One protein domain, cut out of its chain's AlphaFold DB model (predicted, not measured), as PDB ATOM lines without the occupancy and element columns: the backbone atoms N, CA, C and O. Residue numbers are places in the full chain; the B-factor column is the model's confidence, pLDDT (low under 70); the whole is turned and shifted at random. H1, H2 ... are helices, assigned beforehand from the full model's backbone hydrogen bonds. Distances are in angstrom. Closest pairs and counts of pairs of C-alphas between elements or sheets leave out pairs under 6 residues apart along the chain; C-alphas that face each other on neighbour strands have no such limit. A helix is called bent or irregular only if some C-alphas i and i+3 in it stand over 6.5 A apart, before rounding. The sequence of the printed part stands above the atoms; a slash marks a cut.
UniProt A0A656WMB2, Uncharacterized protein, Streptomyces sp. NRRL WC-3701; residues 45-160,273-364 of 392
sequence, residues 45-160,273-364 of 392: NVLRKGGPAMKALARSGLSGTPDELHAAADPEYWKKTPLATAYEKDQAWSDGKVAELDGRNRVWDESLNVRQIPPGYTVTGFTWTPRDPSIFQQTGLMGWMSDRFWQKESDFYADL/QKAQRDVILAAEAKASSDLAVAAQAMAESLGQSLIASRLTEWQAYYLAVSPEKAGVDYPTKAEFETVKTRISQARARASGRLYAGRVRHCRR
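AT A GLANCE: This is residues 45 to 160 and 273 to 364 of the 392 residues of an uncharacterized protein of Streptomyces sp. NRRL WC-3701 (UniProt A0A656WMB2). Two long helices, H4 and H9, run the same way along a rod and come together near the last residues of H4; farther back they are spread, with H2 between them. From the last residues of H4 the chain returns along the pair through the short helices H5 to H8, while H11 folds back along H9 and H12 ends the printed part as a low-confidence tail. The printed part has 208 residues with twelve named helices, H1 to H12 in chain order, and no named strand: all helix. It is loose, with a radius of gyration of the C-alphas of 23.9 A, and spans 83 by 39 by 23 A.

HOW THE PARTS SIT: H1, residues 45 to 49, touches H2, residues 52 to 63; their closest C-alphas, of Leu 47 and Lys 55, are 4.8 A apart. H2 and H3, residues 66 to 72, form a helical hairpin, closest at the C-alphas of Gly 61 and Leu 69, 4.2 A. H4, residues 82 to 112, touches H2 with residues 82 to 90 alone, at a shallow tilt of 28 degrees, opposite ways; the closest C-alphas are those of Met 54 and Ala 86, 4.9 A. H2, H4 and H9, residues 273 to 320, form a bundle, three helices side by side. H9 touches H4 with residues 303 to 311 alone, at a shallow tilt of 16 degrees, the same way, closest at the C-alphas of Leu 112 and Ile 307, 6.3 A. H5, residues 123 to 127, touches H4, with the C-alphas of Leu 112 and Thr 127 closest at 5.0 A. H6, residues 135 to 138, touches H9, with the C-alphas of Phe 136 and Ala 299 closest at 5.6 A. H7, residues 141 to 149, touches H4, with the C-alphas of Gln 91 and Phe 149 closest at 6.3 A. H8, residues 153 to 156, only just touches H1, with 3 pairs of C-alphas within 8 A, the closest those of Val 46 and Phe 156, 6.5 A. H10, residues 323 to 329, touches no helix and is irregular: C-alphas 325 and 328 are 9.2 A apart. H11, residues 333 to 350, touches H9 at a shallow tilt of 25 degrees, opposite ways, with the C-alphas of Ser 301 and Ala 350 closest at 4.2 A. H12, residues 356 to 364, touches no helix. Every O i to N i+4 pair is within hydrogen-bond range in H1, H2, H3, H4, H5, H9 and H11; H7 has 4 of 5, H12 4 of 5 and H10 1 of 3, with 1 of 4 O i to N i+3 pairs, and H6 and H8 are too short for such a pair.

IN THESE COORDINATES: H1 begins at C-alpha 45, (-20.471, 55.718, 55.450). From first to last C-alpha H2 measures 16.3 A, H4 45.7 A, H9 69.8 A and H11 25.7 A. H9 begins at C-alpha 273, (-19.615, 43.015, 67.666), and H12 ends at C-alpha 364, (-4.461, 25.586, 45.412).

THE WHOLE: The C-alphas farthest apart, those of Pro 66 and Glu 324, are 82.9 A apart. Residues 161 to 272 are not printed, and C-alphas 160 and 273 across this cut are 22.4 A apart. Of the links that are printed whole, none is long. The mean pLDDT of the printed part is 86.5; residues 148 to 150, 324 to 328 and 352 to 364 are under 70.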
ATOM      1  N   ASN A  45     -20.069  55.233  56.768       93.25
ATOM      2  CA  ASN A  45     -20.471  55.718  55.450       93.25
ATOM      3  C   ASN A  45     -19.436  55.363  54.373       93.25
ATOM      4  O   ASN A  45     -19.806  54.884  53.295       93.25
ATOM      5  N   VAL A  46     -18.147  55.502  54.691       93.69
ATOM      6  CA  VAL A  46     -17.040  55.085  53.819       93.69
ATOM      7  C   VAL A  46     -17.074  53.576  53.547       93.69
ATOM      8  O   VAL A  46     -16.902  53.168  52.400       93.69
ATOM      9  N   LEU A  47     -17.384  52.725  54.532       91.81
ATOM     10  CA  LEU A  47     -17.550  51.278  54.312       91.81
ATOM     11  C   LEU A  47     -18.629  50.953  53.274       91.81
ATOM     12  O   LEU A  47     -18.499  49.998  52.502       91.81
ATOM     13  N   ARG A  48     -19.706  51.741  53.257       88.94
ATOM     14  CA  ARG A  48     -20.841  51.539  52.356       88.94
ATOM     15  C   ARG A  48     -20.554  52.049  50.948       88.94
ATOM     16  O   ARG A  48     -20.859  51.351  49.983       88.94
ATOM     17  N   LYS A  49     -19.995  53.254  50.837       88.69
ATOM     18  CA  LYS A  49     -19.895  53.999  49.571       88.69
ATOM     19  C   LYS A  49     -18.496  54.017  48.952       88.69
ATOM     20  O   LYS A  49     -18.378  54.266  47.760       88.69
ATOM     21  N   GLY A  50     -17.456  53.759  49.740       89.88
ATOM     22  CA  GLY A  50     -16.063  53.935  49.340       89.88
ATOM     23  C   GLY A  50     -15.535  52.876  48.375       89.88
ATOM     24  O   GLY A  50     -16.082  51.774  48.227       89.88
ATOM     25  N   GLY A  51     -14.409  53.220  47.750       89.12
ATOM     26  CA  GLY A  51     -13.573  52.303  46.986       89.12
ATOM     27  C   GLY A  51     -12.861  51.252  47.857       89.12
ATOM     28  O   GLY A  51     -12.928  51.303  49.087       89.12
ATOM     29  N   PRO A  52     -12.201  50.243  47.255       90.06
ATOM     30  CA  PRO A  52     -11.492  49.206  48.005       90.06
ATOM     31  C   PRO A  52     -10.450  49.724  49.009       90.06
ATOM     32  O   PRO A  52     -10.345  49.157  50.099       90.06
ATOM     33  N   ALA A  53      -9.679  50.762  48.672       93.31
ATOM     34  CA  ALA A  53      -8.687  51.337  49.576       93.31
ATOM     35  C   ALA A  53      -9.358  52.107  50.718       93.31
ATOM     36  O   ALA A  53      -8.995  51.898  51.877       93.31
ATOM     37  N   MET A  54     -10.372  52.920  50.416       94.31
ATOM     38  CA  MET A  54     -11.143  53.637  51.434       94.31
ATOM     39  C   MET A  54     -11.850  52.671  52.392       94.31
ATOM     40  O   MET A  54     -11.763  52.829  53.607       94.31
ATOM     41  N   LYS A  55     -12.486  51.611  51.871       93.38
ATOM     42  CA  LYS A  55     -13.095  50.556  52.696       93.38
ATOM     43  C   LYS A  55     -12.060  49.868  53.582       93.38
ATOM     44  O   LYS A  55     -12.353  49.582  54.736       93.38
ATOM     45  N   ALA A  56     -10.861  49.585  53.070       93.94
ATOM     46  CA  ALA A  56      -9.800  48.970  53.868       93.94
ATOM     47  C   ALA A  56      -9.347  49.879  55.023       93.94
ATOM     48  O   ALA A  56      -9.213  49.394  56.146       93.94
ATOM     49  N   LEU A  57      -9.177  51.181  54.767       96.31
ATOM     50  CA  LEU A  57      -8.870  52.165  55.806       96.31
ATOM     51  C   LEU A  57      -9.993  52.247  56.846       96.31
ATOM     52  O   LEU A  57      -9.724  52.130  58.037       96.31
ATOM     53  N   ALA A  58     -11.245  52.378  56.402       95.56
ATOM     54  CA  ALA A  58     -12.400  52.470  57.289       95.56
ATOM     55  C   ALA A  58     -12.552  51.227  58.177       95.56
ATOM     56  O   ALA A  58     -12.804  51.350  59.373       95.56
ATOM     57  N   ARG A  59     -12.336  50.026  57.620       93.75
ATOM     58  CA  ARG A  59     -12.291  48.781  58.404       93.75
ATOM     59  C   ARG A  59     -11.205  48.838  59.468       93.75
ATOM     60  O   ARG A  59     -11.490  48.514  60.613       93.75
ATOM     61  N   SER A  60      -9.998  49.260  59.089       93.50
ATOM     62  CA  SER A  60      -8.871  49.375  60.014       93.50
ATOM     63  C   SER A  60      -9.189  50.342  61.155       93.50
ATOM     64  O   SER A  60      -9.064  49.941  62.305       93.50
ATOM     65  N   GLY A  61      -9.670  51.552  60.847       94.44
ATOM     66  CA  GLY A  61     -10.013  52.571  61.847       94.44
ATOM     67  C   GLY A  61     -11.125  52.123  62.796       94.44
ATOM     68  O   GLY A  61     -10.960  52.181  64.008       94.44
ATOM     69  N   LEU A  62     -12.216  51.552  62.272       93.75
ATOM     70  CA  LEU A  62     -13.302  50.998  63.097       93.75
ATOM     71  C   LEU A  62     -12.861  49.782  63.929       93.75
ATOM     72  O   LEU A  62     -13.454  49.480  64.965       93.75
ATOM     73  N   SER A  63     -11.836  49.058  63.473       90.88
ATOM     74  CA  SER A  63     -11.233  47.947  64.211       90.88
ATOM     75  C   SER A  63     -10.104  48.376  65.163       90.88
ATOM     76  O   SER A  63      -9.598  47.547  65.919       90.88
ATOM     77  N   GLY A  64      -9.716  49.647  65.137       89.94
ATOM     78  CA  GLY A  64      -8.523  50.149  65.802       89.94
ATOM     79  C   GLY A  64      -8.746  50.608  67.237       89.94
ATOM     80  O   GLY A  64      -9.767  50.297  67.865       89.94
ATOM     81  N   THR A  65      -7.753  51.329  67.747       91.19
ATOM     82  CA  THR A  65      -7.824  52.181  68.940       91.19
ATOM     83  C   THR A  65      -8.531  53.510  68.625       91.19
ATOM     84  O   THR A  65      -8.705  53.842  67.451       91.19
ATOM     85  N   PRO A  66      -8.914  54.315  69.636       90.88
ATOM     86  CA  PRO A  66      -9.454  55.658  69.403       90.88
ATOM     87  C   PRO A  66      -8.539  56.559  68.557       90.88
ATOM     88  O   PRO A  66      -9.026  57.259  67.677       90.88
ATOM     89  N   ASP A  67      -7.218  56.488  68.742       92.62
ATOM     90  CA  ASP A  67      -6.268  57.271  67.940       92.62
ATOM     91  C   ASP A  67      -6.245  56.818  66.470       92.62
ATOM     92  O   ASP A  67      -6.155  57.635  65.553       92.62
ATOM     93  N   GLU A  68      -6.346  55.507  66.228       94.75
ATOM     94  CA  GLU A  68      -6.428  54.945  64.875       94.75
ATOM     95  C   GLU A  68      -7.759  55.288  64.194       94.75
ATOM     96  O   GLU A  68      -7.781  55.537  62.987       94.75
ATOM     97  N   LEU A  69      -8.855  55.328  64.960       95.69
ATOM     98  CA  LEU A  69     -10.156  55.809  64.502       95.69
ATOM     99  C   LEU A  69     -10.065  57.279  64.081       95.69
ATOM    100  O   LEU A  69     -10.402  57.592  62.938       95.69
ATOM    101  N   HIS A  70      -9.544  58.142  64.957       95.12
ATOM    102  CA  HIS A  70      -9.406  59.573  64.705       95.12
ATOM    103  C   HIS A  70      -8.556  59.851  63.462       95.12
ATOM    104  O   HIS A  70      -8.980  60.562  62.554       95.12
ATOM    105  N   ALA A  71      -7.385  59.215  63.355       94.69
ATOM    106  CA  ALA A  71      -6.502  59.385  62.205       94.69
ATOM    107  C   ALA A  71      -7.137  58.909  60.884       94.69
ATOM    108  O   ALA A  71      -6.894  59.492  59.826       94.69
ATOM    109  N   ALA A  72      -7.937  57.839  60.917       96.50
ATOM    110  CA  ALA A  72      -8.634  57.338  59.734       96.50
ATOM    111  C   ALA A  72      -9.832  58.214  59.330       96.50
ATOM    112  O   ALA A  72     -10.170  58.255  58.148       96.50
ATOM    113  N   ALA A  73     -10.465  58.876  60.299       95.81
ATOM    114  CA  ALA A  73     -11.672  59.682  60.146       95.81
ATOM    115  C   ALA A  73     -11.400  61.199  60.102       95.81
ATOM    116  O   ALA A  73     -12.337  61.982  60.240       95.81
ATOM    117  N   ASP A  74     -10.145  61.611  59.916       91.06
ATOM    118  CA  ASP A  74      -9.753  63.019  59.867       91.06
ATOM    119  C   ASP A  74     -10.565  63.782  58.791       91.06
ATOM    120  O   ASP A  74     -10.433  63.483  57.595       91.06
ATOM    121  N   PRO A  75     -11.413  64.752  59.194       82.69
ATOM    122  CA  PRO A  75     -12.286  65.479  58.282       82.69
ATOM    123  C   PRO A  75     -11.551  66.560  57.481       82.69
ATOM    124  O   PRO A  75     -12.146  67.146  56.575       82.69
ATOM    125  N   GLU A  76     -10.279  66.849  57.775       85.75
ATOM    126  CA  GLU A  76      -9.486  67.871  57.089       85.75
ATOM    127  C   GLU A  76      -8.985  67.393  55.713       85.75
ATOM    128  O   GLU A  76      -7.803  67.493  55.390       85.75
ATOM    129  N   TYR A  77      -9.883  66.892  54.863       76.50
ATOM    130  CA  TYR A  77      -9.571  66.286  53.560       76.50
ATOM    131  C   TYR A  77      -8.905  67.233  52.549       76.50
ATOM    132  O   TYR A  77      -8.333  66.799  51.555       76.50
ATOM    133  N   TRP A  78      -8.934  68.546  52.801       76.75
ATOM    134  CA  TRP A  78      -8.121  69.524  52.069       76.75
ATOM    135  C   TRP A  78      -6.614  69.389  52.361       76.75
ATOM    136  O   TRP A  78      -5.791  70.020  51.694       76.75
ATOM    137  N   LYS A  79      -6.238  68.585  53.362       83.69
ATOM    138  CA  LYS A  79      -4.879  68.118  53.651       83.69
ATOM    139  C   LYS A  79      -4.711  66.678  53.159       83.69
ATOM    140  O   LYS A  79      -5.659  65.978  52.829       83.69
ATOM    141  N   LYS A  80      -3.468  66.192  53.168       88.19
ATOM    142  CA  LYS A  80      -3.143  64.811  52.791       88.19
ATOM    143  C   LYS A  80      -3.429  63.823  53.932       88.19
ATOM    144  O   LYS A  80      -2.499  63.260  54.510       88.19
ATOM    145  N   THR A  81      -4.704  63.641  54.269       94.44
ATOM    146  CA  THR A  81      -5.144  62.680  55.293       94.44
ATOM    147  C   THR A  81      -5.022  61.233  54.785       94.44
ATOM    148  O   THR A  81      -4.887  60.994  53.570       94.44
ATOM    149  N   PRO A  82      -5.063  60.222  55.677       96.06
ATOM    150  CA  PRO A  82      -5.142  58.824  55.261       96.06
ATOM    151  C   PRO A  82      -6.355  58.538  54.366       96.06
ATOM    152  O   PRO A  82      -6.220  57.804  53.383       96.06
ATOM    153  N   LEU A  83      -7.513  59.141  54.666       94.81
ATOM    154  CA  LEU A  83      -8.742  58.955  53.892       94.81
ATOM    155  C   LEU A  83      -8.641  59.583  52.499       94.81
ATOM    156  O   LEU A  83      -8.953  58.896  51.524       94.81
ATOM    157  N   ALA A  84      -8.087  60.793  52.389       93.75
ATOM    158  CA  ALA A  84      -7.812  61.438  51.103       93.75
ATOM    159  C   ALA A  84      -6.838  60.619  50.247       93.75
ATOM    160  O   ALA A  84      -7.085  60.339  49.074       93.75
ATOM    161  N   THR A  85      -5.767  60.105  50.856       95.12
ATOM    162  CA  THR A  85      -4.807  59.229  50.162       95.12
ATOM    163  C   THR A  85      -5.467  57.931  49.669       95.12
ATOM    164  O   THR A  85      -5.142  57.419  48.594       95.12
ATOM    165  N   ALA A  86      -6.391  57.365  50.451       94.81
ATOM    166  CA  ALA A  86      -7.140  56.178  50.056       94.81
ATOM    167  C   ALA A  86      -8.116  56.473  48.904       94.81
ATOM    168  O   ALA A  86      -8.202  55.675  47.969       94.81
ATOM    169  N   TYR A  87      -8.790  57.624  48.940       92.62
ATOM    170  CA  TYR A  87      -9.657  58.103  47.866       92.62
ATOM    171  C   TYR A  87      -8.882  58.305  46.552       92.62
ATOM    172  O   TYR A  87      -9.273  57.751  45.524       92.62
ATOM    173  N   GLU A  88      -7.735  58.995  46.583       92.25
ATOM    174  CA  GLU A  88      -6.860  59.186  45.413       92.25
ATOM    175  C   GLU A  88      -6.429  57.847  44.796       92.25
ATOM    176  O   GLU A  88      -6.426  57.670  43.575       92.25
ATOM    177  N   LYS A  89      -6.087  56.868  45.641       93.25
ATOM    178  CA  LYS A  89      -5.701  55.525  45.193       93.25
ATOM    179  C   LYS A  89      -6.847  54.805  44.487       93.25
ATOM    180  O   LYS A  89      -6.615  54.115  43.492       93.25
ATOM    181  N   ASP A  90      -8.061  54.946  45.003       91.56
ATOM    182  CA  ASP A  90      -9.261  54.359  44.419       91.56
ATOM    183  C   ASP A  90      -9.644  55.042  43.094       91.56
ATOM    184  O   ASP A  90      -9.961  54.342  42.128       91.56
ATOM    185  N   GLN A  91      -9.512  56.371  42.993       89.88
ATOM    186  CA  GLN A  91      -9.675  57.102  41.731       89.88
ATOM    187  C   GLN A  91      -8.650  56.667  40.678       89.88
ATOM    188  O   GLN A  91      -9.029  56.257  39.582       89.88
ATOM    189  N   ALA A  92      -7.359  56.667  41.023       91.88
ATOM    190  CA  ALA A  92      -6.297  56.271  40.100       91.88
ATOM    191  C   ALA A  92      -6.460  54.820  39.618       91.88
ATOM    192  O   ALA A  92      -6.199  54.503  38.454       91.88
ATOM    193  N   TRP A  93      -6.917  53.925  40.504       89.94
ATOM    194  CA  TRP A  93      -7.262  52.560  40.121       89.94
ATOM    195  C   TRP A  93      -8.423  52.531  39.125       89.94
ATOM    196  O   TRP A  93      -8.337  51.814  38.128       89.94
ATOM    197  N   SER A  94      -9.487  53.299  39.376       88.25
ATOM    198  CA  SER A  94     -10.657  53.368  38.499       88.25
ATOM    199  C   SER A  94     -10.285  53.879  37.108       88.25
ATOM    200  O   SER A  94     -10.581  53.208  36.120       88.25
ATOM    201  N   ASP A  95      -9.554  54.990  37.023       88.19
ATOM    202  CA  ASP A  95      -9.109  55.579  35.755       88.19
ATOM    203  C   ASP A  95      -8.222  54.615  34.966       88.19
ATOM    204  O   ASP A  95      -8.446  54.360  33.778       88.19
ATOM    205  N   GLY A  96      -7.246  54.003  35.645       90.69
ATOM    206  CA  GLY A  96      -6.391  52.984  35.043       90.69
ATOM    207  C   GLY A  96      -7.193  51.782  34.545       90.69
ATOM    208  O   GLY A  96      -6.886  51.215  33.494       90.69
ATOM    209  N   LYS A  97      -8.256  51.409  35.264       88.75
ATOM    210  CA  LYS A  97      -9.107  50.285  34.890       88.75
ATOM    211  C   LYS A  97     -10.010  50.610  33.705       88.75
ATOM    212  O   LYS A  97     -10.121  49.776  32.812       88.75
ATOM    213  N   VAL A  98     -10.592  51.804  33.641       86.81
ATOM    214  CA  VAL A  98     -11.339  52.271  32.460       86.81
ATOM    215  C   VAL A  98     -10.434  52.262  31.227       86.81
ATOM    216  O   VAL A  98     -10.784  51.651  30.216       86.81
ATOM    217  N   ALA A  99      -9.221  52.813  31.339       89.69
ATOM    218  CA  ALA A  99      -8.246  52.802  30.253       89.69
ATOM    219  C   ALA A  99      -7.846  51.376  29.820       89.69
ATOM    220  O   ALA A  99      -7.697  51.110  28.624       89.69
ATOM    221  N   GLU A 100      -7.701  50.434  30.764       91.12
ATOM    222  CA  GLU A 100      -7.465  49.015  30.460       91.12
ATOM    223  C   GLU A 100      -8.606  48.433  29.613       91.12
ATOM    224  O   GLU A 100      -8.346  47.799  28.586       91.12
ATOM    225  N   LEU A 101      -9.859  48.639  30.031       88.75
ATOM    226  CA  LEU A 101     -11.045  48.092  29.366       88.75
ATOM    227  C   LEU A 101     -11.242  48.699  27.965       88.75
ATOM    228  O   LEU A 101     -11.504  47.963  27.009       88.75
ATOM    229  N   ASP A 102     -10.996  49.997  27.799       86.31
ATOM    230  CA  ASP A 102     -10.968  50.643  26.482       86.31
ATOM    231  C   ASP A 102      -9.823  50.125  25.602       86.31
ATOM    232  O   ASP A 102      -9.982  49.925  24.394       86.31
ATOM    233  N   GLY A 103      -8.669  49.818  26.197       90.94
ATOM    234  CA  GLY A 103      -7.576  49.133  25.514       90.94
ATOM    235  C   GLY A 103      -7.980  47.745  25.000       90.94
ATOM    236  O   GLY A 103      -7.613  47.372  23.884       90.94
ATOM    237  N   ARG A 104      -8.782  46.985  25.761       91.38
ATOM    238  CA  ARG A 104      -9.295  45.668  25.322       91.38
ATOM    239  C   ARG A 104     -10.167  45.779  24.078       91.38
ATOM    240  O   ARG A 104      -9.995  44.986  23.154       91.38
ATOM    241  N   ASN A 105     -11.036  46.786  24.033       89.25
ATOM    242  CA  ASN A 105     -11.879  47.086  22.879       89.25
ATOM    243  C   ASN A 105     -11.052  47.280  21.591       89.25
ATOM    244  O   ASN A 105     -11.398  46.715  20.555       89.25
ATOM    245  N   ARG A 106      -9.920  47.996  21.663       90.31
ATOM    246  CA  ARG A 106      -9.010  48.191  20.514       90.31
ATOM    247  C   ARG A 106      -8.349  46.889  20.061       90.31
ATOM    248  O   ARG A 106      -8.322  46.595  18.871       90.31
ATOM    249  N   VAL A 107      -7.883  46.069  21.005       93.31
ATOM    250  CA  VAL A 107      -7.288  44.754  20.698       93.31
ATOM    251  C   VAL A 107      -8.292  43.832  19.994       93.31
ATOM    252  O   VAL A 107      -7.920  43.037  19.122       93.31
ATOM    253  N   TRP A 108      -9.572  43.904  20.364       95.00
ATOM    254  CA  TRP A 108     -10.613  43.136  19.684       95.00
ATOM    255  C   TRP A 108     -10.875  43.638  18.263       95.00
ATOM    256  O   TRP A 108     -10.985  42.813  17.356       95.00
ATOM    257  N   ASP A 109     -10.891  44.953  18.045       94.38
ATOM    258  CA  ASP A 109     -11.044  45.537  16.706       94.38
ATOM    259  C   ASP A 109      -9.888  45.145  15.773       94.38
ATOM    260  O   ASP A 109     -10.102  44.713  14.642       94.38
ATOM    261  N   GLU A 110      -8.646  45.201  16.264       93.38
ATOM    262  CA  GLU A 110      -7.462  44.759  15.512       93.38
ATOM    263  C   GLU A 110      -7.556  43.284  15.101       93.38
ATOM    264  O   GLU A 110      -7.139  42.895  14.007       93.38
ATOM    265  N   SER A 111      -8.149  42.449  15.960       94.56
ATOM    266  CA  SER A 111      -8.363  41.029  15.669       94.56
ATOM    267  C   SER A 111      -9.379  40.817  14.538       94.56
ATOM    268  O   SER A 111      -9.271  39.840  13.792       94.56
ATOM    269  N   LEU A 112     -10.331  41.739  14.382       95.50
ATOM    270  CA  LEU A 112     -11.350  41.746  13.331       95.50
ATOM    271  C   LEU A 112     -10.879  42.414  12.033       95.50
ATOM    272  O   LEU A 112     -11.579  42.336  11.027       95.50
ATOM    273  N   ASN A 113      -9.703  43.044  12.031       92.62
ATOM    274  CA  ASN A 113      -9.184  43.722  10.853       92.62
ATOM    275  C   ASN A 113      -8.769  42.710   9.770       92.62
ATOM    276  O   ASN A 113      -7.802  41.956   9.939       92.62
ATOM    277  N   VAL A 114      -9.518  42.705   8.672       91.75
ATOM    278  CA  VAL A 114      -9.333  41.894   7.462       91.75
ATOM    279  C   VAL A 114      -9.333  42.832   6.259       91.75
ATOM    280  O   VAL A 114      -9.971  43.883   6.299       91.75
ATOM    281  N   ARG A 115      -8.623  42.479   5.184       89.19
ATOM    282  CA  ARG A 115      -8.491  43.358   4.013       89.19
ATOM    283  C   ARG A 115      -9.814  43.502   3.270       89.19
ATOM    284  O   ARG A 115     -10.100  44.567   2.739       89.19
ATOM    285  N   GLN A 116     -10.581  42.418   3.205       86.75
ATOM    286  CA  GLN A 116     -11.808  42.331   2.420       86.75
ATOM    287  C   GLN A 116     -12.955  41.923   3.326       86.75
ATOM    288  O   GLN A 116     -12.844  40.937   4.049       86.75
ATOM    289  N   ILE A 117     -14.037  42.694   3.326       89.00
ATOM    290  CA  ILE A 117     -15.170  42.479   4.228       89.00
ATOM    291  C   ILE A 117     -16.287  41.782   3.448       89.00
ATOM    292  O   ILE A 117     -16.570  42.185   2.318       89.00
ATOM    293  N   PRO A 118     -16.921  40.736   4.012       86.00
ATOM    294  CA  PRO A 118     -18.002  40.035   3.339       86.00
ATOM    295  C   PRO A 118     -19.187  40.981   3.069       86.00
ATOM    296  O   PRO A 118     -19.460  41.873   3.879       86.00
ATOM    297  N   PRO A 119     -19.931  40.782   1.966       83.25
ATOM    298  CA  PRO A 119     -21.154  41.528   1.693       83.25
ATOM    299  C   PRO A 119     -22.156  41.433   2.847       83.25
ATOM    300  O   PRO A 119     -22.238  40.415   3.533       83.25
ATOM    301  N   GLY A 120     -22.945  42.491   3.039       84.38
ATOM    302  CA  GLY A 120     -23.908  42.595   4.143       84.38
ATOM    303  C   GLY A 120     -23.344  43.253   5.405       84.38
ATOM    304  O   GLY A 120     -24.111  43.583   6.306       84.38
ATOM    305  N   TYR A 121     -22.038  43.525   5.444       89.44
ATOM    306  CA  TYR A 121     -21.397  44.308   6.494       89.44
ATOM    307  C   TYR A 121     -20.923  45.671   5.982       89.44
ATOM    308  O   TYR A 121     -20.418  45.800   4.868       89.44
ATOM    309  N   THR A 122     -21.016  46.690   6.836       92.12
ATOM    310  CA  THR A 122     -20.192  47.898   6.695       92.12
ATOM    311  C   THR A 122     -18.807  47.649   7.293       92.12
ATOM    312  O   THR A 122     -18.635  46.759   8.131       92.12
ATOM    313  N   VAL A 123     -17.820  48.472   6.916       89.56
ATOM    314  CA  VAL A 123     -16.462  48.376   7.479       89.56
ATOM    315  C   VAL A 123     -16.488  48.430   8.999       89.56
ATOM    316  O   VAL A 123     -15.959  47.543   9.668       89.56
ATOM    317  N   THR A 124     -17.163  49.433   9.550       90.06
ATOM    318  CA  THR A 124     -17.311  49.619  10.996       90.06
ATOM    319  C   THR A 124     -18.153  48.514  11.635       90.06
ATOM    320  O   THR A 124     -17.796  48.025  12.700       90.06
ATOM    321  N   GLY A 125     -19.216  48.046  10.974       90.38
ATOM    322  CA  GLY A 125     -20.074  46.975  11.486       90.38
ATOM    323  C   GLY A 125     -19.346  45.639  11.662       90.38
ATOM    324  O   GLY A 125     -19.657  44.890  12.589       90.38
ATOM    325  N   PHE A 126     -18.351  45.355  10.815       93.25
ATOM    326  CA  PHE A 126     -17.520  44.157  10.940       93.25
ATOM    327  C   PHE A 126     -16.314  44.365  11.860       93.25
ATOM    328  O   PHE A 126     -16.066  43.540  12.743       93.25
ATOM    329  N   THR A 127     -15.563  45.453  11.667       92.31
ATOM    330  CA  THR A 127     -14.248  45.636  12.302       92.31
ATOM    331  C   THR A 127     -14.324  46.224  13.704       92.31
ATOM    332  O   THR A 127     -13.427  45.969  14.501       92.31
ATOM    333  N   TRP A 128     -15.383  46.964  14.047       92.56
ATOM    334  CA  TRP A 128     -15.512  47.571  15.371       92.56
ATOM    335  C   TRP A 128     -16.408  46.736  16.273       92.56
ATOM    336  O   TRP A 128     -17.520  46.325  15.919       92.56
ATOM    337  N   THR A 129     -15.915  46.468  17.473       92.12
ATOM    338  CA  THR A 129     -16.724  45.922  18.561       92.12
ATOM    339  C   THR A 129     -17.724  46.975  19.064       92.12
ATOM    340  O   THR A 129     -17.494  48.173  18.877       92.12
ATOM    341  N   PRO A 130     -18.853  46.572  19.684       90.38
ATOM    342  CA  PRO A 130     -19.828  47.520  20.222       90.38
ATOM    343  C   PRO A 130     -19.174  48.563  21.138       90.38
ATOM    344  O   PRO A 130     -18.276  48.239  21.923       90.38
ATOM    345  N   ARG A 131     -19.612  49.819  21.021       85.88
ATOM    346  CA  ARG A 131     -19.118  50.955  21.820       85.88
ATOM    347  C   ARG A 131     -20.190  51.532  22.731       85.88
ATOM    348  O   ARG A 131     -19.860  51.921  23.841       85.88
ATOM    349  N   ASP A 132     -21.443  51.512  22.285       86.44
ATOM    350  CA  ASP A 132     -22.572  52.055  23.030       86.44
ATOM    351  C   ASP A 132     -23.812  51.140  22.916       86.44
ATOM    352  O   ASP A 132     -24.469  51.125  21.871       86.44
ATOM    353  N   PRO A 133     -24.094  50.310  23.938       88.44
ATOM    354  CA  PRO A 133     -23.198  49.982  25.045       88.44
ATOM    355  C   PRO A 133     -22.068  49.042  24.590       88.44
ATOM    356  O   PRO A 133     -22.281  48.069  23.860       88.44
ATOM    357  N   SER A 134     -20.848  49.288  25.063       90.62
ATOM    358  CA  SER A 134     -19.726  48.353  24.956       90.62
ATOM    359  C   SER A 134     -20.018  47.035  25.674       90.62
ATOM    360  O   SER A 134     -20.882  46.954  26.547       90.62
ATOM    361  N   ILE A 135     -19.257  45.985  25.361       91.81
ATOM    362  CA  ILE A 135     -19.420  44.676  26.015       91.81
ATOM    363  C   ILE A 135     -19.254  44.798  27.542       91.81
ATOM    364  O   ILE A 135     -20.018  44.204  28.301       91.81
ATOM    365  N   PHE A 136     -18.317  45.625  28.018       90.69
ATOM    366  CA  PHE A 136     -18.129  45.858  29.453       90.69
ATOM    367  C   PHE A 136     -19.296  46.620  30.098       90.69
ATOM    368  O   PHE A 136     -19.635  46.335  31.247       90.69
ATOM    369  N   GLN A 137     -19.956  47.527  29.370       89.31
ATOM    370  CA  GLN A 137     -21.193  48.171  29.830       89.31
ATOM    371  C   GLN A 137     -22.364  47.182  29.868       89.31
ATOM    372  O   GLN A 137     -23.079  47.136  30.862       89.31
ATOM    373  N   GLN A 138     -22.511  46.326  28.853       88.75
ATOM    374  CA  GLN A 138     -23.569  45.307  28.806       88.75
ATOM    375  C   GLN A 138     -23.467  44.291  29.954       88.75
ATOM    376  O   GLN A 138     -24.483  43.842  30.474       88.75
ATOM    377  N   THR A 139     -22.249  43.952  30.388       86.50
ATOM    378  CA  THR A 139     -22.032  43.081  31.564       86.50
ATOM    379  C   THR A 139     -22.208  43.787  32.913       86.50
ATOM    380  O   THR A 139     -22.054  43.152  33.954       86.50
ATOM    381  N   GLY A 140     -22.478  45.094  32.922       85.69
ATOM    382  CA  GLY A 140     -22.610  45.894  34.139       85.69
ATOM    383  C   GLY A 140     -21.289  46.219  34.845       85.69
ATOM    384  O   GLY A 140     -21.313  46.945  35.835       85.69
ATOM    385  N   LEU A 141     -20.133  45.753  34.351       86.31
ATOM    386  CA  LEU A 141     -18.828  46.022  34.972       86.31
ATOM    387  C   LEU A 141     -18.524  47.524  35.022       86.31
ATOM    388  O   LEU A 141     -18.109  48.030  36.061       86.31
ATOM    389  N   MET A 142     -18.767  48.233  33.916       82.44
ATOM    390  CA  MET A 142     -18.546  49.683  33.855       82.44
ATOM    391  C   MET A 142     -19.512  50.451  34.762       82.44
ATOM    392  O   MET A 142     -19.073  51.374  35.436       82.44
ATOM    393  N   GLY A 143     -20.787  50.046  34.828       80.75
ATOM    394  CA  GLY A 143     -21.777  50.646  35.735       80.75
ATOM    395  C   GLY A 143     -21.426  50.425  37.210       80.75
ATOM    396  O   GLY A 143     -21.419  51.350  38.009       80.75
ATOM    397  N   TRP A 144     -20.997  49.215  37.563       80.88
ATOM    398  CA  TRP A 144     -20.547  48.907  38.921       80.88
ATOM    399  C   TRP A 144     -19.291  49.691  39.339       80.88
ATOM    400  O   TRP A 144     -19.156  50.051  40.508       80.88
ATOM    401  N   MET A 145     -18.362  49.957  38.411       78.81
ATOM    402  CA  MET A 145     -17.214  50.835  38.677       78.81
ATOM    403  C   MET A 145     -17.677  52.290  38.835       78.81
ATOM    404  O   MET A 145     -17.417  52.911  39.860       78.81
ATOM    405  N   SER A 146     -18.424  52.790  37.853       74.56
ATOM    406  CA  SER A 146     -19.085  54.100  37.833       74.56
ATOM    407  C   SER A 146     -19.702  54.493  39.175       74.56
ATOM    408  O   SER A 146     -19.319  55.499  39.774       74.56
ATOM    409  N   ASP A 147     -20.601  53.648  39.686       72.62
ATOM    410  CA  ASP A 147     -21.417  53.947  40.866       72.62
ATOM    411  C   ASP A 147     -20.578  54.081  42.147       72.62
ATOM    412  O   ASP A 147     -21.009  54.686  43.131       72.62
ATOM    413  N   ARG A 148     -19.359  53.528  42.140       67.94
ATOM    414  CA  ARG A 148     -18.423  53.585  43.264       67.94
ATOM    415  C   ARG A 148     -17.449  54.757  43.181       67.94
ATOM    416  O   ARG A 148     -17.051  55.262  44.225       67.94
ATOM    417  N   PHE A 149     -17.036  55.162  41.980       68.44
ATOM    418  CA  PHE A 149     -15.890  56.066  41.801       68.44
ATOM    419  C   PHE A 149     -16.248  57.466  41.281       68.44
ATOM    420  O   PHE A 149     -15.368  58.321  41.241       68.44
ATOM    421  N   TRP A 150     -17.513  57.738  40.930       64.88
ATOM    422  CA  TRP A 150     -17.963  59.087  40.537       64.88
ATOM    423  C   TRP A 150     -18.511  59.956  41.674       64.88
ATOM    424  O   TRP A 150     -18.981  61.064  41.421       64.88
ATOM    425  N   GLN A 151     -18.415  59.503  42.924       74.88
ATOM    426  CA  GLN A 151     -18.633  60.382  44.076       74.88
ATOM    427  C   GLN A 151     -17.425  61.297  44.259       74.88
ATOM    428  O   GLN A 151     -16.286  60.856  44.108       74.88
ATOM    429  N   LYS A 152     -17.674  62.565  44.588       86.62
ATOM    430  CA  LYS A 152     -16.606  63.477  45.000       86.62
ATOM    431  C   LYS A 152     -16.164  63.095  46.404       86.62
ATOM    432  O   LYS A 152     -16.981  62.665  47.212       86.62
ATOM    433  N   GLU A 153     -14.898  63.326  46.725       87.38
ATOM    434  CA  GLU A 153     -14.391  63.098  48.080       87.38
ATOM    435  C   GLU A 153     -15.247  63.813  49.140       87.38
ATOM    436  O   GLU A 153     -15.613  63.212  50.149       87.38
ATOM    437  N   SER A 154     -15.672  65.051  48.866       88.75
ATOM    438  CA  SER A 154     -16.554  65.832  49.743       88.75
ATOM    439  C   SER A 154     -17.861  65.119  50.109       88.75
ATOM    440  O   SER A 154     -18.402  65.359  51.185       88.75
ATOM    441  N   ASP A 155     -18.369  64.230  49.250       88.81
ATOM    442  CA  ASP A 155     -19.642  63.530  49.464       88.81
ATOM    443  C   ASP A 155     -19.564  62.526  50.630       88.81
ATOM    444  O   ASP A 155     -20.593  62.117  51.176       88.81
ATOM    445  N   PHE A 156     -18.352  62.128  51.038       89.88
ATOM    446  CA  PHE A 156     -18.137  61.262  52.198       89.88
ATOM    447  C   PHE A 156     -18.261  62.002  53.529       89.88
ATOM    448  O   PHE A 156     -18.631  61.365  54.514       89.88
ATOM    449  N   TYR A 157     -18.021  63.316  53.532       90.19
ATOM    450  CA  TYR A 157     -18.045  64.189  54.712       90.19
ATOM    451  C   TYR A 157     -19.366  64.953  54.861       90.19
ATOM    452  O   TYR A 157     -19.486  65.822  55.721       90.19
ATOM    453  N   ALA A 158     -20.355  64.661  54.011       89.31
ATOM    454  CA  ALA A 158     -21.692  65.213  54.157       89.31
ATOM    455  C   ALA A 158     -22.286  64.823  55.516       89.31
ATOM    456  O   ALA A 158     -22.109  63.692  55.971       89.31
ATOM    457  N   ASP A 159     -23.023  65.745  56.130       90.38
ATOM    458  CA  ASP A 159     -23.763  65.465  57.354       90.38
ATOM    459  C   ASP A 159     -24.822  64.382  57.095       90.38
ATOM    460  O   ASP A 159     -25.659  64.495  56.195       90.38
ATOM    461  N   LEU A 160     -24.739  63.298  57.866       92.00
ATOM    462  CA  LEU A 160     -25.623  62.136  57.771       92.00
ATOM    463  C   LEU A 160     -26.696  62.133  58.856       92.00
ATOM    464  O   LEU A 160     -27.487  61.190  58.916       92.00
ATOM    465  N   GLN A 273     -19.326  43.402  69.054       93.06
ATOM    466  CA  GLN A 273     -19.615  43.015  67.666       93.06
ATOM    467  C   GLN A 273     -18.408  43.130  66.725       93.06
ATOM    468  O   GLN A 273     -18.467  42.659  65.583       93.06
ATOM    469  N   LYS A 274     -17.299  43.715  67.184       88.62
ATOM    470  CA  LYS A 274     -16.119  44.069  66.378       88.62
ATOM    471  C   LYS A 274     -15.584  42.907  65.540       88.62
ATOM    472  O   LYS A 274     -15.433  43.030  64.325       88.62
ATOM    473  N   ALA A 275     -15.380  41.744  66.162       89.50
ATOM    474  CA  ALA A 275     -14.866  40.555  65.479       89.50
ATOM    475  C   ALA A 275     -15.840  40.009  64.417       89.50
ATOM    476  O   ALA A 275     -15.423  39.616  63.328       89.50
ATOM    477  N   GLN A 276     -17.145  40.000  64.711       93.69
ATOM    478  CA  GLN A 276     -18.166  39.519  63.775       93.69
ATOM    479  C   GLN A 276     -18.283  40.459  62.568       93.69
ATOM    480  O   GLN A 276     -18.321  39.998  61.423       93.69
ATOM    481  N   ARG A 277     -18.265  41.776  62.815       91.94
ATOM    482  CA  ARG A 277     -18.259  42.805  61.769       91.94
ATOM    483  C   ARG A 277     -17.040  42.682  60.861       91.94
ATOM    484  O   ARG A 277     -17.210  42.692  59.644       91.94
ATOM    485  N   ASP A 278     -15.839  42.503  61.413       87.94
ATOM    486  CA  ASP A 278     -14.633  42.371  60.587       87.94
ATOM    487  C   ASP A 278     -14.684  41.139  59.668       87.94
ATOM    488  O   ASP A 278     -14.367  41.240  58.480       87.94
ATOM    489  N   VAL A 279     -15.180  39.998  60.160       92.19
ATOM    490  CA  VAL A 279     -15.363  38.789  59.337       92.19
ATOM    491  C   VAL A 279     -16.327  39.040  58.173       92.19
ATOM    492  O   VAL A 279     -16.030  38.656  57.037       92.19
ATOM    493  N   ILE A 280     -17.466  39.691  58.431       92.56
ATOM    494  CA  ILE A 280     -18.467  40.006  57.400       92.56
ATOM    495  C   ILE A 280     -17.875  40.954  56.351       92.56
ATOM    496  O   ILE A 280     -17.973  40.685  55.153       92.56
ATOM    497  N   LEU A 281     -17.206  42.022  56.786       89.75
ATOM    498  CA  LEU A 281     -16.612  43.017  55.891       89.75
ATOM    499  C   LEU A 281     -15.426  42.446  55.094       89.75
ATOM    500  O   LEU A 281     -15.249  42.766  53.917       89.75
ATOM    501  N   ALA A 282     -14.637  41.539  55.677       87.88
ATOM    502  CA  ALA A 282     -13.601  40.799  54.955       87.88
ATOM    503  C   ALA A 282     -14.194  39.907  53.855       87.88
ATOM    504  O   ALA A 282     -13.657  39.836  52.742       87.88
ATOM    505  N   ALA A 283     -15.300  39.224  54.158       92.62
ATOM    506  CA  ALA A 283     -16.002  38.382  53.201       92.62
ATOM    507  C   ALA A 283     -16.631  39.211  52.068       92.62
ATOM    508  O   ALA A 283     -16.485  38.834  50.906       92.62
ATOM    509  N   GLU A 284     -17.251  40.352  52.382       90.19
ATOM    510  CA  GLU A 284     -17.814  41.294  51.404       90.19
ATOM    511  C   GLU A 284     -16.736  41.853  50.467       90.19
ATOM    512  O   GLU A 284     -16.895  41.804  49.244       90.19
ATOM    513  N   ALA A 285     -15.597  42.290  51.014       87.25
ATOM    514  CA  ALA A 285     -14.467  42.766  50.218       87.25
ATOM    515  C   ALA A 285     -13.960  41.686  49.249       87.25
ATOM    516  O   ALA A 285     -13.725  41.948  48.064       87.25
ATOM    517  N   LYS A 286     -13.843  40.438  49.727       89.06
ATOM    518  CA  LYS A 286     -13.446  39.314  48.879       89.06
ATOM    519  C   LYS A 286     -14.485  39.014  47.796       89.06
ATOM    520  O   LYS A 286     -14.102  38.833  46.641       89.06
ATOM    521  N   ALA A 287     -15.764  38.940  48.155       90.94
ATOM    522  CA  ALA A 287     -16.841  38.643  47.216       90.94
ATOM    523  C   ALA A 287     -16.926  39.709  46.114       90.94
ATOM    524  O   ALA A 287     -17.013  39.366  44.937       90.94
ATOM    525  N   SER A 288     -16.797  40.987  46.480       86.31
ATOM    526  CA  SER A 288     -16.756  42.109  45.537       86.31
ATOM    527  C   SER A 288     -15.571  42.020  44.572       86.31
ATOM    528  O   SER A 288     -15.728  42.260  43.375       86.31
ATOM    529  N   SER A 289     -14.387  41.645  45.066       85.81
ATOM    530  CA  SER A 289     -13.203  41.438  44.222       85.81
ATOM    531  C   SER A 289     -13.376  40.253  43.264       85.81
ATOM    532  O   SER A 289     -13.112  40.384  42.067       85.81
ATOM    533  N   ASP A 290     -13.867  39.114  43.762       88.00
ATOM    534  CA  ASP A 290     -14.112  37.921  42.947       88.00
ATOM    535  C   ASP A 290     -15.179  38.198  41.865       88.00
ATOM    536  O   ASP A 290     -15.013  37.773  40.719       88.00
ATOM    537  N   LEU A 291     -16.235  38.957  42.196       87.25
ATOM    538  CA  LEU A 291     -17.282  39.368  41.255       87.25
ATOM    539  C   LEU A 291     -16.730  40.265  40.140       87.25
ATOM    540  O   LEU A 291     -17.032  40.026  38.974       87.25
ATOM    541  N   ALA A 292     -15.878  41.240  40.467       85.50
ATOM    542  CA  ALA A 292     -15.250  42.110  39.471       85.50
ATOM    543  C   ALA A 292     -14.388  41.316  38.474       85.50
ATOM    544  O   ALA A 292     -14.478  41.508  37.259       85.50
ATOM    545  N   VAL A 293     -13.588  40.368  38.979       87.38
ATOM    546  CA  VAL A 293     -12.769  39.477  38.143       87.38
ATOM    547  C   VAL A 293     -13.649  38.592  37.258       87.38
ATOM    548  O   VAL A 293     -13.351  38.415  36.075       87.38
ATOM    549  N   ALA A 294     -14.729  38.035  37.811       87.69
ATOM    550  CA  ALA A 294     -15.659  37.198  37.063       87.69
ATOM    551  C   ALA A 294     -16.389  37.986  35.963       87.69
ATOM    552  O   ALA A 294     -16.470  37.505  34.832       87.69
ATOM    553  N   ALA A 295     -16.855  39.201  36.262       89.06
ATOM    554  CA  ALA A 295     -17.508  40.085  35.300       89.06
ATOM    555  C   ALA A 295     -16.562  40.465  34.151       89.06
ATOM    556  O   ALA A 295     -16.925  40.340  32.982       89.06
ATOM    557  N   GLN A 296     -15.306  40.815  34.454       90.25
ATOM    558  CA  GLN A 296     -14.307  41.077  33.416       90.25
ATOM    559  C   GLN A 296     -14.024  39.835  32.560       90.25
ATOM    560  O   GLN A 296     -13.934  39.936  31.337       90.25
ATOM    561  N   ALA A 297     -13.887  38.656  33.173       89.19
ATOM    562  CA  ALA A 297     -13.659  37.414  32.434       89.19
ATOM    563  C   ALA A 297     -14.850  37.050  31.530       89.19
ATOM    564  O   ALA A 297     -14.648  36.566  30.416       89.19
ATOM    565  N   MET A 298     -16.081  37.309  31.984       90.50
ATOM    566  CA  MET A 298     -17.292  37.144  31.181       90.50
ATOM    567  C   MET A 298     -17.286  38.087  29.977       90.50
ATOM    568  O   MET A 298     -17.464  37.627  28.850       90.50
ATOM    569  N   ALA A 299     -17.014  39.376  30.190       91.56
ATOM    570  CA  ALA A 299     -16.917  40.355  29.111       91.56
ATOM    571  C   ALA A 299     -15.820  39.988  28.097       91.56
ATOM    572  O   ALA A 299     -16.041  40.056  26.889       91.56
ATOM    573  N   GLU A 300     -14.666  39.505  28.565       92.44
ATOM    574  CA  GLU A 300     -13.622  39.006  27.670       92.44
ATOM    575  C   GLU A 300     -14.084  37.788  26.868       92.44
ATOM    576  O   GLU A 300     -13.847  37.718  25.664       92.44
ATOM    577  N   SER A 301     -14.777  36.839  27.497       92.69
ATOM    578  CA  SER A 301     -15.339  35.687  26.792       92.69
ATOM    579  C   SER A 301     -16.325  36.109  25.699       92.69
ATOM    580  O   SER A 301     -16.312  35.536  24.606       92.69
ATOM    581  N   LEU A 302     -17.155  37.121  25.963       93.25
ATOM    582  CA  LEU A 302     -18.093  37.679  24.988       93.25
ATOM    583  C   LEU A 302     -17.361  38.355  23.822       93.25
ATOM    584  O   LEU A 302     -17.655  38.046  22.668       93.25
ATOM    585  N   GLY A 303     -16.354  39.191  24.099       94.25
ATOM    586  CA  GLY A 303     -15.530  39.818  23.059       94.25
ATOM    587  C   GLY A 303     -14.831  38.791  22.165       94.25
ATOM    588  O   GLY A 303     -14.866  38.884  20.940       94.25
ATOM    589  N   GLN A 304     -14.276  37.735  22.758       95.50
ATOM    590  CA  GLN A 304     -13.636  36.647  22.011       95.50
ATOM    591  C   GLN A 304     -14.644  35.812  21.209       95.50
ATOM    592  O   GLN A 304     -14.349  35.388  20.092       95.50
ATOM    593  N   SER A 305     -15.853  35.607  21.734       95.12
ATOM    594  CA  SER A 305     -16.928  34.919  21.007       95.12
ATOM    595  C   SER A 305     -17.384  35.722  19.787       95.12
ATOM    596  O   SER A 305     -17.557  35.150  18.712       95.12
ATOM    597  N   LEU A 306     -17.492  37.048  19.921       95.38
ATOM    598  CA  LEU A 306     -17.807  37.956  18.818       95.38
ATOM    599  C   LEU A 306     -16.752  37.880  17.703       95.38
ATOM    600  O   LEU A 306     -17.110  37.725  16.536       95.38
ATOM    601  N   ILE A 307     -15.462  37.924  18.063       96.56
ATOM    602  CA  ILE A 307     -14.350  37.770  17.108       96.56
ATOM    603  C   ILE A 307     -14.460  36.437  16.368       96.56
ATOM    604  O   ILE A 307     -14.396  36.396  15.140       96.56
ATOM    605  N   ALA A 308     -14.649  35.342  17.108       97.00
ATOM    606  CA  ALA A 308     -14.772  34.018  16.517       97.00
ATOM    607  C   ALA A 308     -15.969  33.919  15.558       97.00
ATOM    608  O   ALA A 308     -15.818  33.308  14.501       97.00
ATOM    609  N   SER A 309     -17.120  34.514  15.898       95.69
ATOM    610  CA  SER A 309     -18.319  34.517  15.045       95.69
ATOM    611  C   SER A 309     -18.061  35.248  13.735       95.69
ATOM    612  O   SER A 309     -18.086  34.626  12.675       95.69
ATOM    613  N   ARG A 310     -17.691  36.533  13.812       95.88
ATOM    614  CA  ARG A 310     -17.493  37.390  12.633       95.88
ATOM    615  C   ARG A 310     -16.437  36.829  11.685       95.88
ATOM    616  O   ARG A 310     -16.645  36.776  10.478       95.88
ATOM    617  N   LEU A 311     -15.319  36.338  12.220       97.12
ATOM    618  CA  LEU A 311     -14.273  35.724  11.399       97.12
ATOM    619  C   LEU A 311     -14.692  34.367  10.806       97.12
ATOM    620  O   LEU A 311     -14.253  34.025   9.709       97.12
ATOM    621  N   THR A 312     -15.540  33.592  11.492       96.38
ATOM    622  CA  THR A 312     -16.089  32.345  10.928       96.38
ATOM    623  C   THR A 312     -17.060  32.649   9.786       96.38
ATOM    624  O   THR A 312     -17.006  31.975   8.763       96.38
ATOM    625  N   GLU A 313     -17.902  33.676   9.920       94.50
ATOM    626  CA  GLU A 313     -18.797  34.146   8.851       94.50
ATOM    627  C   GLU A 313     -18.008  34.645   7.637       94.50
ATOM    628  O   GLU A 313     -18.298  34.255   6.505       94.50
ATOM    629  N   TRP A 314     -16.946  35.422   7.877       95.44
ATOM    630  CA  TRP A 314     -15.989  35.827   6.847       95.44
ATOM    631  C   TRP A 314     -15.411  34.617   6.105       95.44
ATOM    632  O   TRP A 314     -15.446  34.559   4.876       95.44
ATOM    633  N   GLN A 315     -14.928  33.613   6.845       94.81
ATOM    634  CA  GLN A 315     -14.330  32.415   6.255       94.81
ATOM    635  C   GLN A 315     -15.363  31.608   5.461       94.81
ATOM    636  O   GLN A 315     -15.059  31.151   4.362       94.81
ATOM    637  N   ALA A 316     -16.574  31.446   5.994       93.38
ATOM    638  CA  ALA A 316     -17.651  30.714   5.338       93.38
ATOM    639  C   ALA A 316     -18.055  31.363   4.008       93.38
ATOM    640  O   ALA A 316     -18.200  30.659   3.011       93.38
ATOM    641  N   TYR A 317     -18.171  32.695   3.972       91.69
ATOM    642  CA  TYR A 317     -18.501  33.429   2.753       91.69
ATOM    643  C   TYR A 317     -17.459  33.196   1.648       91.69
ATOM    644  O   TYR A 317     -17.801  32.724   0.564       91.69
ATOM    645  N   TYR A 318     -16.176  33.450   1.923       90.62
ATOM    646  CA  TYR A 318     -15.140  33.344   0.888       90.62
ATOM    647  C   TYR A 318     -14.786  31.899   0.503       90.62
ATOM    648  O   TYR A 318     -14.228  31.686  -0.570       90.62
ATOM    649  N   LEU A 319     -15.127  30.897   1.323       90.38
ATOM    650  CA  LEU A 319     -15.037  29.486   0.923       90.38
ATOM    651  C   LEU A 319     -16.199  29.046   0.017       90.38
ATOM    652  O   LEU A 319     -16.043  28.086  -0.734       90.38
ATOM    653  N   ALA A 320     -17.351  29.719   0.080       88.25
ATOM    654  CA  ALA A 320     -18.523  29.400  -0.737       88.25
ATOM    655  C   ALA A 320     -18.503  30.065  -2.128       88.25
ATOM    656  O   ALA A 320     -19.194  29.606  -3.040       88.25
ATOM    657  N   VAL A 321     -17.724  31.136  -2.308       84.44
ATOM    658  CA  VAL A 321     -17.601  31.869  -3.580       84.44
ATOM    659  C   VAL A 321     -16.303  31.471  -4.290       84.44
ATOM    660  O   VAL A 321     -15.243  31.443  -3.668       84.44
ATOM    661  N   SER A 322     -16.358  31.173  -5.597       72.81
ATOM    662  CA  SER A 322     -15.134  30.892  -6.363       72.81
ATOM    663  C   SER A 322     -14.332  32.180  -6.606       72.81
ATOM    664  O   SER A 322     -14.943  33.235  -6.808       72.81
ATOM    665  N   PRO A 323     -12.987  32.133  -6.630       72.38
ATOM    666  CA  PRO A 323     -12.163  33.312  -6.905       72.38
ATOM    667  C   PRO A 323     -12.540  34.018  -8.214       72.38
ATOM    668  O   PRO A 323     -12.549  35.244  -8.261       72.38
ATOM    669  N   GLU A 324     -12.945  33.269  -9.252       69.38
ATOM    670  CA  GLU A 324     -13.374  33.871 -10.524       69.38
ATOM    671  C   GLU A 324     -14.695  34.648 -10.400       69.38
ATOM    672  O   GLU A 324     -14.910  35.614 -11.127       69.38
ATOM    673  N   LYS A 325     -15.574  34.254  -9.468       66.25
ATOM    674  CA  LYS A 325     -16.846  34.937  -9.174       66.25
ATOM    675  C   LYS A 325     -16.699  36.081  -8.169       66.25
ATOM    676  O   LYS A 325     -17.541  36.973  -8.153       66.25
ATOM    677  N   ALA A 326     -15.661  36.053  -7.335       63.88
ATOM    678  CA  ALA A 326     -15.362  37.100  -6.357       63.88
ATOM    679  C   ALA A 326     -14.605  38.301  -6.958       63.88
ATOM    680  O   ALA A 326     -14.538  39.353  -6.325       63.88
ATOM    681  N   GLY A 327     -14.046  38.159  -8.165       65.12
ATOM    682  CA  GLY A 327     -13.253  39.199  -8.821       65.12
ATOM    683  C   GLY A 327     -11.840  39.346  -8.239       65.12
ATOM    684  O   GLY A 327     -11.330  38.463  -7.552       65.12
ATOM    685  N   VAL A 328     -11.185  40.479  -8.520       60.44
ATOM    686  CA  VAL A 328      -9.790  40.776  -8.111       60.44
ATOM    687  C   VAL A 328      -9.591  40.933  -6.594       60.44
ATOM    688  O   VAL A 328      -8.459  40.959  -6.115       60.44
ATOM    689  N   ASP A 329     -10.680  40.979  -5.827       73.81
ATOM    690  CA  ASP A 329     -10.699  41.265  -4.390       73.81
ATOM    691  C   ASP A 329     -10.843  40.013  -3.503       73.81
ATOM    692  O   ASP A 329     -11.240  40.093  -2.343       73.81
ATOM    693  N   TYR A 330     -10.473  38.830  -4.001       85.38
ATOM    694  CA  TYR A 330     -10.481  37.598  -3.202       85.38
ATOM    695  C   TYR A 330      -9.360  37.583  -2.131       85.38
ATOM    696  O   TYR A 330      -8.240  38.028  -2.414       85.38
ATOM    697  N   PRO A 331      -9.599  37.084  -0.897       90.44
ATOM    698  CA  PRO A 331      -8.576  36.974   0.143       90.44
ATOM    699  C   PRO A 331      -7.384  36.100  -0.253       90.44
ATOM    700  O   PRO A 331      -7.523  35.060  -0.895       90.44
ATOM    701  N   THR A 332      -6.182  36.496   0.170       90.31
ATOM    702  CA  THR A 332      -4.978  35.701  -0.115       90.31
ATOM    703  C   THR A 332      -4.928  34.447   0.758       90.31
ATOM    704  O   THR A 332      -5.506  34.398   1.846       90.31
ATOM    705  N   LYS A 333      -4.147  33.437   0.352       90.50
ATOM    706  CA  LYS A 333      -3.888  32.257   1.197       90.50
ATOM    707  C   LYS A 333      -3.330  32.639   2.578       90.50
ATOM    708  O   LYS A 333      -3.726  32.055   3.582       90.50
ATOM    709  N   ALA A 334      -2.439  33.631   2.639       93.38
ATOM    710  CA  ALA A 334      -1.869  34.116   3.897       93.38
ATOM    711  C   ALA A 334      -2.927  34.773   4.803       93.38
ATOM    712  O   ALA A 334      -2.899  34.604   6.025       93.38
ATOM    713  N   GLU A 335      -3.887  35.482   4.208       92.94
ATOM    714  CA  GLU A 335      -5.018  36.076   4.923       92.94
ATOM    715  C   GLU A 335      -5.936  34.993   5.508       92.94
ATOM    716  O   GLU A 335      -6.260  35.049   6.694       92.94
ATOM    717  N   PHE A 336      -6.250  33.941   4.743       94.38
ATOM    718  CA  PHE A 336      -6.996  32.782   5.253       94.38
ATOM    719  C   PHE A 336      -6.308  32.098   6.439       94.38
ATOM    720  O   PHE A 336      -6.971  31.794   7.432       94.38
ATOM    721  N   GLU A 337      -4.992  31.870   6.378       96.19
ATOM    722  CA  GLU A 337      -4.253  31.261   7.496       96.19
ATOM    723  C   GLU A 337      -4.216  32.176   8.730       96.19
ATOM    724  O   GLU A 337      -4.357  31.709   9.868       96.19
ATOM    725  N   THR A 338      -4.112  33.491   8.518       96.00
ATOM    726  CA  THR A 338      -4.201  34.488   9.593       96.00
ATOM    727  C   THR A 338      -5.574  34.443  10.261       96.00
ATOM    728  O   THR A 338      -5.662  34.311  11.485       96.00
ATOM    729  N   VAL A 339      -6.656  34.484   9.477       96.50
ATOM    730  CA  VAL A 339      -8.033  34.425   9.989       96.50
ATOM    731  C   VAL A 339      -8.296  33.105  10.712       96.50
ATOM    732  O   VAL A 339      -8.799  33.111  11.835       96.50
ATOM    733  N   LYS A 340      -7.880  31.970  10.143       97.00
ATOM    734  CA  LYS A 340      -7.995  30.647  10.778       97.00
ATOM    735  C   LYS A 340      -7.290  30.600  12.136       97.00
ATOM    736  O   LYS A 340      -7.842  30.073  13.106       97.00
ATOM    737  N   THR A 341      -6.099  31.190  12.226       96.56
ATOM    738  CA  THR A 341      -5.351  31.306  13.483       96.56
ATOM    739  C   THR A 341      -6.111  32.152  14.504       96.56
ATOM    740  O   THR A 341      -6.289  31.718  15.644       96.56
ATOM    741  N   ARG A 342      -6.625  33.319  14.098       96.50
ATOM    742  CA  ARG A 342      -7.406  34.209  14.972       96.50
ATOM    743  C   ARG A 342      -8.705  33.560  15.455       96.50
ATOM    744  O   ARG A 342      -8.991  33.639  16.646       96.50
ATOM    745  N   ILE A 343      -9.437  32.840  14.598       97.25
ATOM    746  CA  ILE A 343     -10.627  32.057  14.993       97.25
ATOM    747  C   ILE A 343     -10.261  31.041  16.080       97.25
ATOM    748  O   ILE A 343     -10.940  30.955  17.105       97.25
ATOM    749  N   SER A 344      -9.184  30.274  15.882       94.69
ATOM    750  CA  SER A 344      -8.733  29.268  16.852       94.69
ATOM    751  C   SER A 344      -8.366  29.899  18.200       94.69
ATOM    752  O   SER A 344      -8.823  29.446  19.253       94.69
ATOM    753  N   GLN A 345      -7.606  30.998  18.175       93.69
ATOM    754  CA  GLN A 345      -7.227  31.745  19.375       93.69
ATOM    755  C   GLN A 345      -8.443  32.331  20.099       93.69
ATOM    756  O   GLN A 345      -8.534  32.216  21.322       93.69
ATOM    757  N   ALA A 346      -9.390  32.907  19.360       95.06
ATOM    758  CA  ALA A 346     -10.604  33.488  19.912       95.06
ATOM    759  C   ALA A 346     -11.484  32.420  20.581       95.06
ATOM    760  O   ALA A 346     -11.860  32.567  21.742       95.06
ATOM    761  N   ARG A 347     -11.699  31.269  19.928       94.50
ATOM    762  CA  ARG A 347     -12.410  30.120  20.526       94.50
ATOM    763  C   ARG A 347     -11.704  29.584  21.780       94.50
ATOM    764  O   ARG A 347     -12.351  29.253  22.779       94.50
ATOM    765  N   ALA A 348     -10.372  29.519  21.770       90.38
ATOM    766  CA  ALA A 348      -9.594  29.094  22.933       90.38
ATOM    767  C   ALA A 348      -9.708  30.078  24.112       90.38
ATOM    768  O   ALA A 348      -9.813  29.649  25.262       90.38
ATOM    769  N   ARG A 349      -9.720  31.390  23.842       89.81
ATOM    770  CA  ARG A 349      -9.887  32.436  24.862       89.81
ATOM    771  C   ARG A 349     -11.316  32.480  25.409       89.81
ATOM    772  O   ARG A 349     -11.475  32.513  26.626       89.81
ATOM    773  N   ALA A 350     -12.321  32.383  24.537       89.69
ATOM    774  CA  ALA A 350     -13.739  32.346  24.904       89.69
ATOM    775  C   ALA A 350     -14.085  31.148  25.805       89.69
ATOM    776  O   ALA A 350     -14.773  31.289  26.805       89.69
ATOM    777  N   SER A 351     -13.527  29.963  25.539       82.06
ATOM    778  CA  SER A 351     -13.753  28.771  26.380       82.06
ATOM    779  C   SER A 351     -13.080  28.821  27.766       82.06
ATOM    780  O   SER A 351     -13.046  27.819  28.481       82.06
ATOM    781  N   GLY A 352     -12.499  29.959  28.158       65.00
ATOM    782  CA  GLY A 352     -11.903  30.151  29.477       65.00
ATOM    783  C   GLY A 352     -10.618  29.353  29.710       65.00
ATOM    784  O   GLY A 352     -10.083  29.393  30.821       65.00
ATOM    785  N   ARG A 353     -10.066  28.675  28.688       53.62
ATOM    786  CA  ARG A 353      -8.813  27.898  28.802       53.62
ATOM    787  C   ARG A 353      -7.617  28.755  29.237       53.62
ATOM    788  O   ARG A 353      -6.658  28.212  29.773       53.62
ATOM    789  N   LEU A 354      -7.702  30.081  29.091       49.41
ATOM    790  CA  LEU A 354      -6.684  31.033  29.551       49.41
ATOM    791  C   LEU A 354      -7.026  31.738  30.884       49.41
ATOM    792  O   LEU A 354      -6.112  32.098  31.619       49.41
ATOM    793  N   TYR A 355      -8.304  31.858  31.267       48.12
ATOM    794  CA  TYR A 355      -8.721  32.542  32.509       48.12
ATOM    795  C   TYR A 355      -8.955  31.588  33.695       48.12
ATOM    796  O   TYR A 355      -8.625  31.916  34.837       48.12
ATOM    797  N   ALA A 356      -9.408  30.352  33.448       41.03
ATOM    798  CA  ALA A 356      -9.600  29.334  34.486       41.03
ATOM    799  C   ALA A 356      -8.279  28.877  35.145       41.03
ATOM    800  O   ALA A 356      -8.292  28.341  36.256       41.03
ATOM    801  N   GLY A 357      -7.133  29.113  34.493       37.84
ATOM    802  CA  GLY A 357      -5.803  28.843  35.047       37.84
ATOM    803  C   GLY A 357      -5.450  29.729  36.249       37.84
ATOM    804  O   GLY A 357      -4.893  29.229  37.227       37.84
ATOM    805  N   ARG A 358      -5.845  31.013  36.240       43.31
ATOM    806  CA  ARG A 358      -5.580  31.947  37.355       43.31
ATOM    807  C   ARG A 358      -6.483  31.692  38.566       43.31
ATOM    808  O   ARG A 358      -6.004  31.710  39.698       43.31
ATOM    809  N   VAL A 359      -7.751  31.339  38.349       43.03
ATOM    810  CA  VAL A 359      -8.698  31.027  39.441       43.03
ATOM    811  C   VAL A 359      -8.321  29.724  40.166       43.03
ATOM    812  O   VAL A 359      -8.413  29.633  41.393       43.03
ATOM    813  N   ARG A 360      -7.809  28.715  39.443       38.16
ATOM    814  CA  ARG A 360      -7.329  27.458  40.054       38.16
ATOM    815  C   ARG A 360      -6.076  27.651  40.914       38.16
ATOM    816  O   ARG A 360      -5.913  26.916  41.888       38.16
ATOM    817  N   HIS A 361      -5.233  28.639  40.613       35.41
ATOM    818  CA  HIS A 361      -4.047  28.945  41.420       35.41
ATOM    819  C   HIS A 361      -4.427  29.483  42.813       35.41
ATOM    820  O   HIS A 361      -3.872  29.044  43.818       35.41
ATOM    821  N   CYS A 362      -5.485  30.299  42.892       38.91
ATOM    822  CA  CYS A 362      -6.017  30.837  44.150       38.91
ATOM    823  C   CYS A 362      -6.698  29.766  45.038       38.91
ATOM    824  O   CYS A 362      -6.732  29.864  46.263       38.91
ATOM    825  N   ARG A 363      -7.208  28.682  44.436       36.69
ATOM    826  CA  ARG A 363      -7.793  27.542  45.173       36.69
ATOM    827  C   ARG A 363      -6.733  26.563  45.694       36.69
ATOM    828  O   ARG A 363      -6.977  25.871  46.681       36.69
ATOM    829  N   ARG A 364      -5.562  26.495  45.044       35.12
ATOM    830  CA  ARG A 364      -4.461  25.586  45.412       35.12
ATOM    831  C   ARG A 364      -3.615  26.138  46.566       35.12
ATOM    832  O   ARG A 364      -3.226  25.355  47.425       35.12
TER     833      ARG A 364